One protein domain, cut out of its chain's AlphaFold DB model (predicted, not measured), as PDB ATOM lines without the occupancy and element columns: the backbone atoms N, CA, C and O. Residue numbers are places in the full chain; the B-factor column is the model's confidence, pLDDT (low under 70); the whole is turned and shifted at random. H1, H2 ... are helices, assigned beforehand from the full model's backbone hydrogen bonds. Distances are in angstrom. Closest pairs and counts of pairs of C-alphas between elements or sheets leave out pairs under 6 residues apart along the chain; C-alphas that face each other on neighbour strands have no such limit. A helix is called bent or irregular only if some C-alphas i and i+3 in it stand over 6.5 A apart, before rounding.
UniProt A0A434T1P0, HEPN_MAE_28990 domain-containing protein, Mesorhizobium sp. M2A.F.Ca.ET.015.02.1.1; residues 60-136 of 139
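Overview. This is residues 60 to 136 of the 139 residues of the protein "HEPN_MAE_28990 domain-containing protein" of Mesorhizobium sp. M2A.F.Ca.ET.015.02.1.1 (UniProt A0A434T1P0). One long helix, H4, makes the backbone of a loose rod, and three shorter helices are set along one side of it: the four-residue H2 packs on H4 with H1 beyond it, and H3 slants off toward the end where H4 begins. Between H3 and H4 the chain folds back through residues 98 to 105 at one end of the rod, where residues 94 to 99 stick out free of the rest. You will find 77 residues printed, with four named helices in the order H1, H2, H3, H4 and no named strand. The class is all helix, with 57 of the 77 printed residues in the named helices. The whole is loose, with a radius of gyration of the C-alphas of 14.5 A, and it spans 47 by 21 by 16 A along its three main axes.

Along the chain. Begin with the longest helix, H4, residues 106 to 132. Find C-alpha 106 at (153.440, 181.190, 192.835); from there the helix runs 38.9 A to C-alpha 132 at (136.047, 187.670, 226.998). Next look at H3, residues 82 to 97, which measures 20.8 A from first to last C-alpha. H3 is neither bent nor irregular, but only just: C-alphas 86 and 89 are 6.1 A apart. Before it in the chain is H2, residues 75 to 78, 5.0 A long. H1, residues 61 to 70, is the first helix of the printed part; look for C-alpha 61 at (132.488, 189.673, 202.198), from which it runs 14.3 A to C-alpha 70.

Arrangement. Start on H4 and look at residues 118 to 126, the part with which H4 touches H2. There are 10 pairs of C-alphas within 8 A between these two helices, and the closest C-alphas are those of Val 78 and Gly 122, 4.4 A apart. From H2 go outward to H1: the two touch, with 4 pairs of C-alphas within 8 A, and the closest C-alphas are those of Ser 65 and Pro 75, 5.2 A apart. H1 and H4 are apart, only just, at a closest C-alpha distance of 8.4 A. Now turn to H3, which is close to H4 but not clearly touching it; the closest C-alphas are those of Val 89 and Ser 112, 6.3 A apart. H3 and H4 run opposite ways at a steep tilt of 56 degrees. With residues 82 to 86 alone, H3 only just touches H1, with 3 pairs of C-alphas within 8 A. The closest C-alphas of that pair are those of Tyr 61 and Pro 82, 5.6 A apart, and the two helices run opposite ways at a steep tilt of 64 degrees. H2 and H3 are apart, only just, at a closest C-alpha distance of 8.0 A. In H1 and H4 every O i to N i+4 pair is within hydrogen-bond range, in H3 10 of 12 are, and H2 is too short for such a pair.

Size, cuts and confidence. Look for the two C-alphas farthest apart in the domain at Ser 101 and Lys 134, 47.6 A from each other. The first and last printed C-alphas, those of Asn 60 and Tyr 136, are 23.6 A apart. The printed part has no cut. The links from H1 to H2 and from H2 to H3 are tight, with 4 and 3 residues, the link from H3 to H4 is short with 8 residues, and no link is long. In the B-factor column the mean pLDDT of the printed part is 90.4, and no printed residue is under 70 in this predicted model.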
ATOM      1  N   ASN A  60     131.560 185.240 200.363       90.31
ATOM      2  CA  ASN A  60     131.890 186.618 199.993       90.31
ATOM      3  C   ASN A  60     131.875 187.527 201.224       90.31
ATOM      4  O   ASN A  60     131.401 187.134 202.297       90.31
ATOM      5  N   TYR A  61     132.387 188.745 201.077       93.19
ATOM      6  CA  TYR A  61     132.488 189.673 202.198       93.19
ATOM      7  C   TYR A  61     131.120 190.025 202.804       93.19
ATOM      8  O   TYR A  61     131.000 190.204 204.018       93.19
ATOM      9  N   GLU A  62     130.070 190.075 201.984       91.25
ATOM     10  CA  GLU A  62     128.694 190.275 202.446       91.25
ATOM     11  C   GLU A  62     128.247 189.152 203.393       91.25
ATOM     12  O   GLU A  62     127.862 189.426 204.530       91.25
ATOM     13  N   ARG A  63     128.391 187.883 202.986       88.06
ATOM     14  CA  ARG A  63     128.054 186.723 203.828       88.06
ATOM     15  C   ARG A  63     128.934 186.631 205.061       88.06
ATOM     16  O   ARG A  63     128.434 186.345 206.145       88.06
ATOM     17  N   LEU A  64     130.230 186.908 204.927       91.62
ATOM     18  CA  LEU A  64     131.121 187.015 206.081       91.62
ATOM     19  C   LEU A  64     130.597 188.068 207.065       91.62
ATOM     20  O   LEU A  64     130.521 187.810 208.262       91.62
ATOM     21  N   SER A  65     130.182 189.230 206.562       91.25
ATOM     22  CA  SER A  65     129.639 190.312 207.381       91.25
ATOM     23  C   SER A  65     128.346 189.919 208.085       91.25
ATOM     24  O   SER A  65     128.154 190.281 209.244       91.25
ATOM     25  N   GLU A  66     127.461 189.174 207.426       89.06
ATOM     26  CA  GLU A  66     126.259 188.618 208.053       89.06
ATOM     27  C   GLU A  66     126.613 187.656 209.191       89.06
ATOM     28  O   GLU A  66     126.096 187.805 210.299       89.06
ATOM     29  N   ILE A  67     127.551 186.733 208.959       88.12
ATOM     30  CA  ILE A  67     128.025 185.784 209.976       88.12
ATOM     31  C   ILE A  67     128.642 186.533 211.162       88.12
ATOM     32  O   ILE A  67     128.255 186.292 212.304       88.12
ATOM     33  N   CYS A  68     129.551 187.478 210.910       89.69
ATOM     34  CA  CYS A  68     130.185 188.281 211.955       89.69
ATOM     35  C   CYS A  68     129.156 189.068 212.778       89.69
ATOM     36  O   CYS A  68     129.259 189.107 214.004       89.69
ATOM     37  N   LYS A  69     128.117 189.629 212.144       86.25
ATOM     38  CA  LYS A  69     127.027 190.328 212.847       86.25
ATOM     39  C   LYS A  69     126.254 189.407 213.792       86.25
ATOM     40  O   LYS A  69     125.927 189.845 214.896       86.25
ATOM     41  N   LEU A  70     125.991 188.156 213.399       83.94
ATOM     42  CA  LEU A  70     125.287 187.182 214.247       83.94
ATOM     43  C   LEU A  70     126.044 186.897 215.549       83.94
ATOM     44  O   LEU A  70     125.425 186.738 216.597       83.94
ATOM     45  N   ILE A  71     127.376 186.890 215.492       84.19
ATOM     46  CA  ILE A  71     128.247 186.634 216.650       84.19
ATOM     47  C   ILE A  71     128.879 187.907 217.235       84.19
ATOM     48  O   ILE A  71     129.789 187.825 218.058       84.19
ATOM     49  N   LYS A  72     128.369 189.087 216.852       85.81
ATOM     50  CA  LYS A  72     128.773 190.409 217.368       85.81
ATOM     51  C   LYS A  72     130.271 190.712 217.218       85.81
ATOM     52  O   LYS A  72     130.889 191.302 218.103       85.81
ATOM     53  N   ILE A  73     130.832 190.340 216.074       90.44
ATOM     54  CA  ILE A  73     132.208 190.636 215.664       90.44
ATOM     55  C   ILE A  73     132.200 191.692 214.556       90.44
ATOM     56  O   ILE A  73     131.293 191.718 213.723       90.44
ATOM     57  N   ASP A  74     133.224 192.547 214.527       91.00
ATOM     58  CA  ASP A  74     133.458 193.465 213.410       91.00
ATOM     59  C   ASP A  74     134.103 192.719 212.222       91.00
ATOM     60  O   ASP A  74     135.257 192.292 212.324       91.00
ATOM     61  N   PRO A  75     133.408 192.568 211.077       92.69
ATOM     62  CA  PRO A  75     133.949 191.858 209.920       92.69
ATOM     63  C   PRO A  75     135.199 192.511 209.324       92.69
ATOM     64  O   PRO A  75     136.023 191.795 208.758       92.69
ATOM     65  N   LYS A  76     135.410 193.825 209.497       94.06
ATOM     66  CA  LYS A  76     136.614 194.509 208.990       94.06
ATOM     67  C   LYS A  76     137.892 194.093 209.710       94.06
ATOM     68  O   LYS A  76     138.981 194.231 209.165       94.06
ATOM     69  N   LYS A  77     137.767 193.594 210.939       92.88
ATOM     70  CA  LYS A  77     138.897 193.045 211.697       92.88
ATOM     71  C   LYS A  77     139.201 191.595 211.340       92.88
ATOM     72  O   LYS A  77     140.278 191.103 211.656       92.88
ATOM     73  N   VAL A  78     138.251 190.918 210.697       94.94
ATOM     74  CA  VAL A  78     138.432 189.566 210.167       94.94
ATOM     75  C   VAL A  78     139.016 189.637 208.762       94.94
ATOM     76  O   VAL A  78     140.035 189.019 208.491       94.94
ATOM     77  N   VAL A  79     138.402 190.426 207.882       95.75
ATOM     78  CA  VAL A  79     138.883 190.671 206.521       95.75
ATOM     79  C   VAL A  79     139.032 192.182 206.326       95.75
ATOM     80  O   VAL A  79     138.027 192.871 206.140       95.75
ATOM     81  N   PRO A  80     140.268 192.714 206.367       90.25
ATOM     82  CA  PRO A  80     140.512 194.144 206.190       90.25
ATOM     83  C   PRO A  80     140.398 194.591 204.729       90.25
ATOM     84  O   PRO A  80     140.147 195.770 204.481       90.25
ATOM     85  N   ASP A  81     140.543 193.663 203.777       94.44
ATOM     86  CA  ASP A  81     140.407 193.915 202.339       94.44
ATOM     87  C   ASP A  81     139.264 193.070 201.730       94.44
ATOM     88  O   ASP A  81     139.478 191.935 201.284       94.44
ATOM     89  N   PRO A  82     138.026 193.603 201.736       93.56
ATOM     90  CA  PRO A  82     136.862 192.973 201.113       93.56
ATOM     91  C   PRO A  82     137.029 192.728 199.614       93.56
ATOM     92  O   PRO A  82     136.570 191.712 199.092       93.56
ATOM     93  N   ASP A  83     137.674 193.670 198.922       94.81
ATOM     94  CA  ASP A  83     137.834 193.628 197.473       94.81
ATOM     95  C   ASP A  83     138.730 192.459 197.074       94.81
ATOM     96  O   ASP A  83     138.408 191.728 196.132       94.81
ATOM     97  N   TYR A  84     139.811 192.240 197.824       94.31
ATOM     98  CA  TYR A  84     140.701 191.110 197.604       94.31
ATOM     99  C   TYR A  84     140.002 189.763 197.851       94.31
ATOM    100  O   TYR A  84     140.134 188.845 197.035       94.31
ATOM    101  N   LEU A  85     139.197 189.635 198.915       94.25
ATOM    102  CA  LEU A  85     138.411 188.417 199.159       94.25
ATOM    103  C   LEU A  85     137.500 188.101 197.965       94.25
ATOM    104  O   LEU A  85     137.535 186.993 197.423       94.25
ATOM    105  N   ASP A  86     136.698 189.072 197.534       93.25
ATOM    106  CA  ASP A  86     135.649 188.826 196.548       93.25
ATOM    107  C   ASP A  86     136.203 188.674 195.122       93.25
ATOM    108  O   ASP A  86     135.757 187.805 194.367       93.25
ATOM    109  N   LYS A  87     137.199 189.478 194.737       91.44
ATOM    110  CA  LYS A  87     137.733 189.480 193.365       91.44
ATOM    111  C   LYS A  87     138.871 188.488 193.180       91.44
ATOM    112  O   LYS A  87     138.893 187.775 192.176       91.44
ATOM    113  N   ASN A  88     139.809 188.430 194.121       90.69
ATOM    114  CA  ASN A  88     141.046 187.670 193.950       90.69
ATOM    115  C   ASN A  88     140.921 186.259 194.508       90.69
ATOM    116  O   ASN A  88     141.295 185.323 193.817       90.69
ATOM    117  N   VAL A  89     140.337 186.069 195.691       91.19
ATOM    118  CA  VAL A  89     140.156 184.710 196.226       91.19
ATOM    119  C   VAL A  89     138.951 184.041 195.569       91.19
ATOM    120  O   VAL A  89     139.071 183.000 194.916       91.19
ATOM    121  N   LEU A  90     137.767 184.633 195.725       90.50
ATOM    122  CA  LEU A  90     136.540 184.019 195.231       90.50
ATOM    123  C   LEU A  90     136.439 184.052 193.717       90.50
ATOM    124  O   LEU A  90     135.983 183.070 193.133       90.50
ATOM    125  N   GLY A  91     136.865 185.146 193.087       88.12
ATOM    126  CA  GLY A  91     136.895 185.248 191.633       88.12
ATOM    127  C   GLY A  91     137.770 184.161 191.011       88.12
ATOM    128  O   GLY A  91     137.285 183.421 190.159       88.12
ATOM    129  N   VAL A  92     139.009 183.986 191.482       87.12
ATOM    130  CA  VAL A  92     139.903 182.905 191.017       87.12
ATOM    131  C   VAL A  92     139.282 181.535 191.261       87.12
ATOM    132  O   VAL A  92     139.216 180.719 190.341       87.12
ATOM    133  N   ARG A  93     138.746 181.286 192.462       86.56
ATOM    134  CA  ARG A  93     138.098 180.008 192.766       86.56
ATOM    135  C   ARG A  93     136.903 179.732 191.851       86.56
ATOM    136  O   ARG A  93     136.712 178.588 191.444       86.56
ATOM    137  N   ASN A  94     136.084 180.739 191.547       87.19
ATOM    138  CA  ASN A  94     134.932 180.598 190.653       87.19
ATOM    139  C   ASN A  94     135.366 180.245 189.237       87.19
ATOM    140  O   ASN A  94     134.826 179.303 188.668       87.19
ATOM    141  N   LYS A  95     136.382 180.929 188.707       84.19
ATOM    142  CA  LYS A  95     136.958 180.612 187.393       84.19
ATOM    143  C   LYS A  95     137.424 179.156 187.323       84.19
ATOM    144  O   LYS A  95     137.055 178.443 186.396       84.19
ATOM    145  N   ILE A  96     138.133 178.686 188.356       83.69
ATOM    146  CA  ILE A  96     138.557 177.280 188.472       83.69
ATOM    147  C   ILE A  96     137.342 176.338 188.490       83.69
ATOM    148  O   ILE A  96     137.310 175.362 187.745       83.69
ATOM    149  N   ALA A  97     136.327 176.629 189.308       79.56
ATOM    150  CA  ALA A  97     135.129 175.794 189.432       79.56
ATOM    151  C   ALA A  97     134.294 175.729 188.139       79.56
ATOM    152  O   ALA A  97     133.644 174.719 187.878       79.56
ATOM    153  N   HIS A  98     134.324 176.788 187.328       83.00
ATOM    154  CA  HIS A  98     133.666 176.845 186.024       83.00
ATOM    155  C   HIS A  98     134.527 176.283 184.878       83.00
ATOM    156  O   HIS A  98     134.067 176.254 183.739       83.00
ATOM    157  N   GLY A  99     135.740 175.797 185.166       84.38
ATOM    158  CA  GLY A  99     136.642 175.216 184.169       84.38
ATOM    159  C   GLY A  99     137.289 176.248 183.242       84.38
ATOM    160  O   GLY A  99     137.756 175.891 182.162       84.38
ATOM    161  N   GLU A 100     137.308 177.524 183.634       84.81
ATOM    162  CA  GLU A 100     138.010 178.561 182.884       84.81
ATOM    163  C   GLU A 100     139.528 178.341 182.950       84.81
ATOM    164  O   GLU A 100     140.073 177.899 183.964       84.81
ATOM    165  N   SER A 101     140.230 178.682 181.868       81.25
ATOM    166  CA  SER A 101     141.693 178.646 181.850       81.25
ATOM    167  C   SER A 101     142.248 179.858 182.592       81.25
ATOM    168  O   SER A 101     142.072 181.002 182.170       81.25
ATOM    169  N   ILE A 102     142.922 179.603 183.709       85.88
ATOM    170  CA  ILE A 102     143.546 180.609 184.565       85.88
ATOM    171  C   ILE A 102     144.964 180.151 184.902       85.88
ATOM    172  O   ILE A 102     145.193 179.005 185.277       85.88
ATOM    173  N   THR A 103     145.920 181.072 184.783       84.94
ATOM    174  CA  THR A 103     147.281 180.890 185.296       84.94
ATOM    175  C   THR A 103     147.383 181.597 186.639       84.94
ATOM    176  O   THR A 103     147.154 182.800 186.701       84.94
ATOM    177  N   VAL A 104     147.704 180.850 187.696       85.62
ATOM    178  CA  VAL A 104     148.011 181.398 189.024       85.62
ATOM    179  C   VAL A 104     149.513 181.297 189.222       85.62
ATOM    180  O   VAL A 104     150.084 180.205 189.173       85.62
ATOM    181  N   THR A 105     150.165 182.434 189.415       88.56
ATOM    182  CA  THR A 105     151.586 182.481 189.750       88.56
ATOM    183  C   THR A 105     151.817 182.002 191.182       88.56
ATOM    184  O   THR A 105     150.925 182.021 192.033       88.56
ATOM    185  N   LYS A 106     153.050 181.583 191.476       90.00
ATOM    186  CA  LYS A 106     153.440 181.190 192.835       90.00
ATOM    187  C   LYS A 106     153.177 182.309 193.850       90.00
ATOM    188  O   LYS A 106     152.698 182.026 194.944       90.00
ATOM    189  N   ASP A 107     153.462 183.552 193.480       92.06
ATOM    190  CA  ASP A 107     153.319 184.700 194.374       92.06
ATOM    191  C   ASP A 107     151.842 185.007 194.654       92.06
ATOM    192  O   ASP A 107     151.469 185.220 195.804       92.06
ATOM    193  N   GLU A 108     150.971 184.928 193.639       86.00
ATOM    194  CA  GLU A 108     149.516 185.062 193.819       86.00
ATOM    195  C   GLU A 108     148.941 183.967 194.721       86.00
ATOM    196  O   GLU A 108     148.059 184.237 195.541       86.00
ATOM    197  N   PHE A 109     149.448 182.736 194.598       89.12
ATOM    198  CA  PHE A 109     149.046 181.628 195.459       89.12
ATOM    199  C   PHE A 109     149.468 181.849 196.916       89.12
ATOM    200  O   PHE A 109     148.651 181.657 197.820       89.12
ATOM    201  N   ILE A 110     150.722 182.256 197.151       92.56
ATOM    202  CA  ILE A 110     151.232 182.550 198.498       92.56
ATOM    203  C   ILE A 110     150.416 183.682 199.119       92.56
ATOM    204  O   ILE A 110     149.889 183.515 200.213       92.56
ATOM    205  N   LEU A 111     150.213 184.778 198.385       93.19
ATOM    206  CA  LEU A 111     149.468 185.933 198.876       93.19
ATOM    207  C   LEU A 111     148.012 185.575 199.207       93.19
ATOM    208  O   LEU A 111     147.515 185.950 200.267       93.19
ATOM    209  N   SER A 112     147.346 184.785 198.357       90.62
ATOM    210  CA  SER A 112     145.984 184.299 198.628       90.62
ATOM    211  C   SER A 112     145.932 183.386 199.857       90.62
ATOM    212  O   SER A 112     144.986 183.449 200.640       90.62
ATOM    213  N   SER A 113     146.940 182.528 200.031       92.25
ATOM    214  CA  SER A 113     147.024 181.602 201.164       92.25
ATOM    215  C   SER A 113     147.241 182.349 202.477       92.25
ATOM    216  O   SER A 113     146.508 182.114 203.438       92.25
ATOM    217  N   ASP A 114     148.187 183.286 202.500       95.25
ATOM    218  CA  ASP A 114     148.472 184.127 203.662       95.25
ATOM    219  C   ASP A 114     147.252 184.975 204.027       95.25
ATOM    220  O   ASP A 114     146.853 185.012 205.190       95.25
ATOM    221  N   PHE A 115     146.582 185.568 203.032       95.31
ATOM    222  CA  PHE A 115     145.343 186.314 203.236       95.31
ATOM    223  C   PHE A 115     144.266 185.477 203.943       95.31
ATOM    224  O   PHE A 115     143.645 185.941 204.901       95.31
ATOM    225  N   ILE A 116     144.052 184.229 203.514       92.81
ATOM    226  CA  ILE A 116     143.053 183.346 204.131       92.81
ATOM    227  C   ILE A 116     143.468 182.908 205.535       92.81
ATOM    228  O   ILE A 116     142.628 182.887 206.437       92.81
ATOM    229  N   ILE A 117     144.746 182.599 205.751       95.25
ATOM    230  CA  ILE A 117     145.265 182.245 207.077       95.25
ATOM    231  C   ILE A 117     145.076 183.409 208.055       95.25
ATOM    232  O   ILE A 117     144.607 183.195 209.176       95.25
ATOM    233  N   GLU A 118     145.384 184.635 207.636       95.88
ATOM    234  CA  GLU A 118     145.183 185.826 208.459       95.88
ATOM    235  C   GLU A 118     143.700 186.094 208.721       95.88
ATOM    236  O   GLU A 118     143.331 186.364 209.863       95.88
ATOM    237  N   ALA A 119     142.821 185.898 207.735       94.88
ATOM    238  CA  ALA A 119     141.381 186.003 207.955       94.88
ATOM    239  C   ALA A 119     140.871 184.982 208.989       94.88
ATOM    240  O   ALA A 119     140.087 185.323 209.878       94.88
ATOM    241  N   MET A 120     141.354 183.735 208.944       94.44
ATOM    242  CA  MET A 120     141.018 182.713 209.945       94.44
ATOM    243  C   MET A 120     141.522 183.091 211.347       94.44
ATOM    244  O   MET A 120     140.811 182.897 212.339       94.44
ATOM    245  N   ARG A 121     142.734 183.651 211.446       95.56
ATOM    246  CA  ARG A 121     143.308 184.144 212.711       95.56
ATOM    247  C   ARG A 121     142.527 185.334 213.261       95.56
ATOM    248  O   ARG A 121     142.238 185.357 214.461       95.56
ATOM    249  N   GLY A 122     142.145 186.277 212.402       94.94
ATOM    250  CA  GLY A 122     141.307 187.424 212.749       94.94
ATOM    251  C   GLY A 122     139.940 186.985 213.266       94.94
ATOM    252  O   GLY A 122     139.525 187.402 214.347       94.94
ATOM    253  N   PHE A 123     139.284 186.050 212.570       94.69
ATOM    254  CA  PHE A 123     138.001 185.484 213.001       94.69
ATOM    255  C   PHE A 123     138.084 184.851 214.392       94.69
ATOM    256  O   PHE A 123     137.257 185.138 215.263       94.69
ATOM    257  N   ARG A 124     139.103 184.015 214.627       95.12
ATOM    258  CA  ARG A 124     139.342 183.400 215.937       95.12
ATOM    259  C   ARG A 124     139.543 184.462 217.020       95.12
ATOM    260  O   ARG A 124     138.872 184.407 218.047       95.12
ATOM    261  N   SER A 125     140.440 185.415 216.783       94.94
ATOM    262  CA  SER A 125     140.819 186.432 217.771       94.94
ATOM    263  C   SER A 125     139.637 187.318 218.155       94.94
ATOM    264  O   SER A 125     139.404 187.563 219.336       94.94
ATOM    265  N   GLU A 126     138.831 187.745 217.183       94.31
ATOM    266  CA  GLU A 126     137.637 188.541 217.471       94.31
ATOM    267  C   GLU A 126     136.539 187.727 218.164       94.31
ATOM    268  O   GLU A 126     135.801 188.267 218.991       94.31
ATOM    269  N   THR A 127     136.449 186.424 217.889       92.75
ATOM    270  CA  THR A 127     135.525 185.533 218.607       92.75
ATOM    271  C   THR A 127     135.929 185.422 220.071       92.75
ATOM    272  O   THR A 127     135.098 185.616 220.961       92.75
ATOM    273  N   GLU A 128     137.213 185.178 220.337       93.69
ATOM    274  CA  GLU A 128     137.766 185.158 221.693       93.69
ATOM    275  C   GLU A 128     137.539 186.506 222.397       93.69
ATOM    276  O   GLU A 128     137.035 186.540 223.521       93.69
ATOM    277  N   TYR A 129     137.805 187.624 221.715       91.81
ATOM    278  CA  TYR A 129     137.560 188.968 222.237       91.81
ATOM    279  C   TYR A 129     136.082 189.197 222.582       91.81
ATOM    280  O   TYR A 129     135.780 189.727 223.655       91.81
ATOM    281  N   CYS A 130     135.154 188.792 221.710       91.50
ATOM    282  CA  CYS A 130     133.714 188.915 221.940       91.50
ATOM    283  C   CYS A 130     133.280 188.163 223.207       91.50
ATOM    284  O   CYS A 130     132.543 188.714 224.032       91.50
ATOM    285  N   VAL A 131     133.785 186.939 223.396       90.75
ATOM    286  CA  VAL A 131     133.491 186.107 224.571       90.75
ATOM    287  C   VAL A 131     134.067 186.727 225.843       90.75
ATOM    288  O   VAL A 131     133.331 186.922 226.812       90.75
ATOM    289  N   ILE A 132     135.351 187.095 225.835       94.00
ATOM    290  CA  ILE A 132     136.047 187.670 226.998       94.00
ATOM    291  C   ILE A 132     135.362 188.964 227.460       94.00
ATOM    292  O   ILE A 132     135.115 189.152 228.652       94.00
ATOM    293  N   ASN A 133     134.996 189.838 226.521       91.06
ATOM    294  CA  ASN A 133     134.384 191.135 226.825       91.06
ATOM    295  C   ASN A 133     132.868 191.077 227.031       91.06
ATOM    296  O   ASN A 133     132.243 192.108 227.323       91.06
ATOM    297  N   LYS A 134     132.275 189.889 226.864       90.31
ATOM    298  CA  LYS A 134     130.829 189.667 226.859       90.31
ATOM    299  C   LYS A 134     130.106 190.622 225.908       90.31
ATOM    300  O   LYS A 134     129.028 191.125 226.223       90.31
ATOM    301  N   SER A 135     130.707 190.906 224.751       83.88
ATOM    302  CA  SER A 135     130.147 191.831 223.755       83.88
ATOM    303  C   SER A 135     128.788 191.349 223.244       83.88
ATOM    304  O   SER A 135     127.922 192.160 222.939       83.88
ATOM    305  N   TYR A 136     128.559 190.035 223.263       80.38
ATOM    306  CA  TYR A 136     127.277 189.406 222.952       80.38
ATOM    307  C   TYR A 136     126.125 189.780 223.909       80.38
ATOM    308  O   TYR A 136     124.970 189.551 223.564       80.38
TER     309      TYR A 136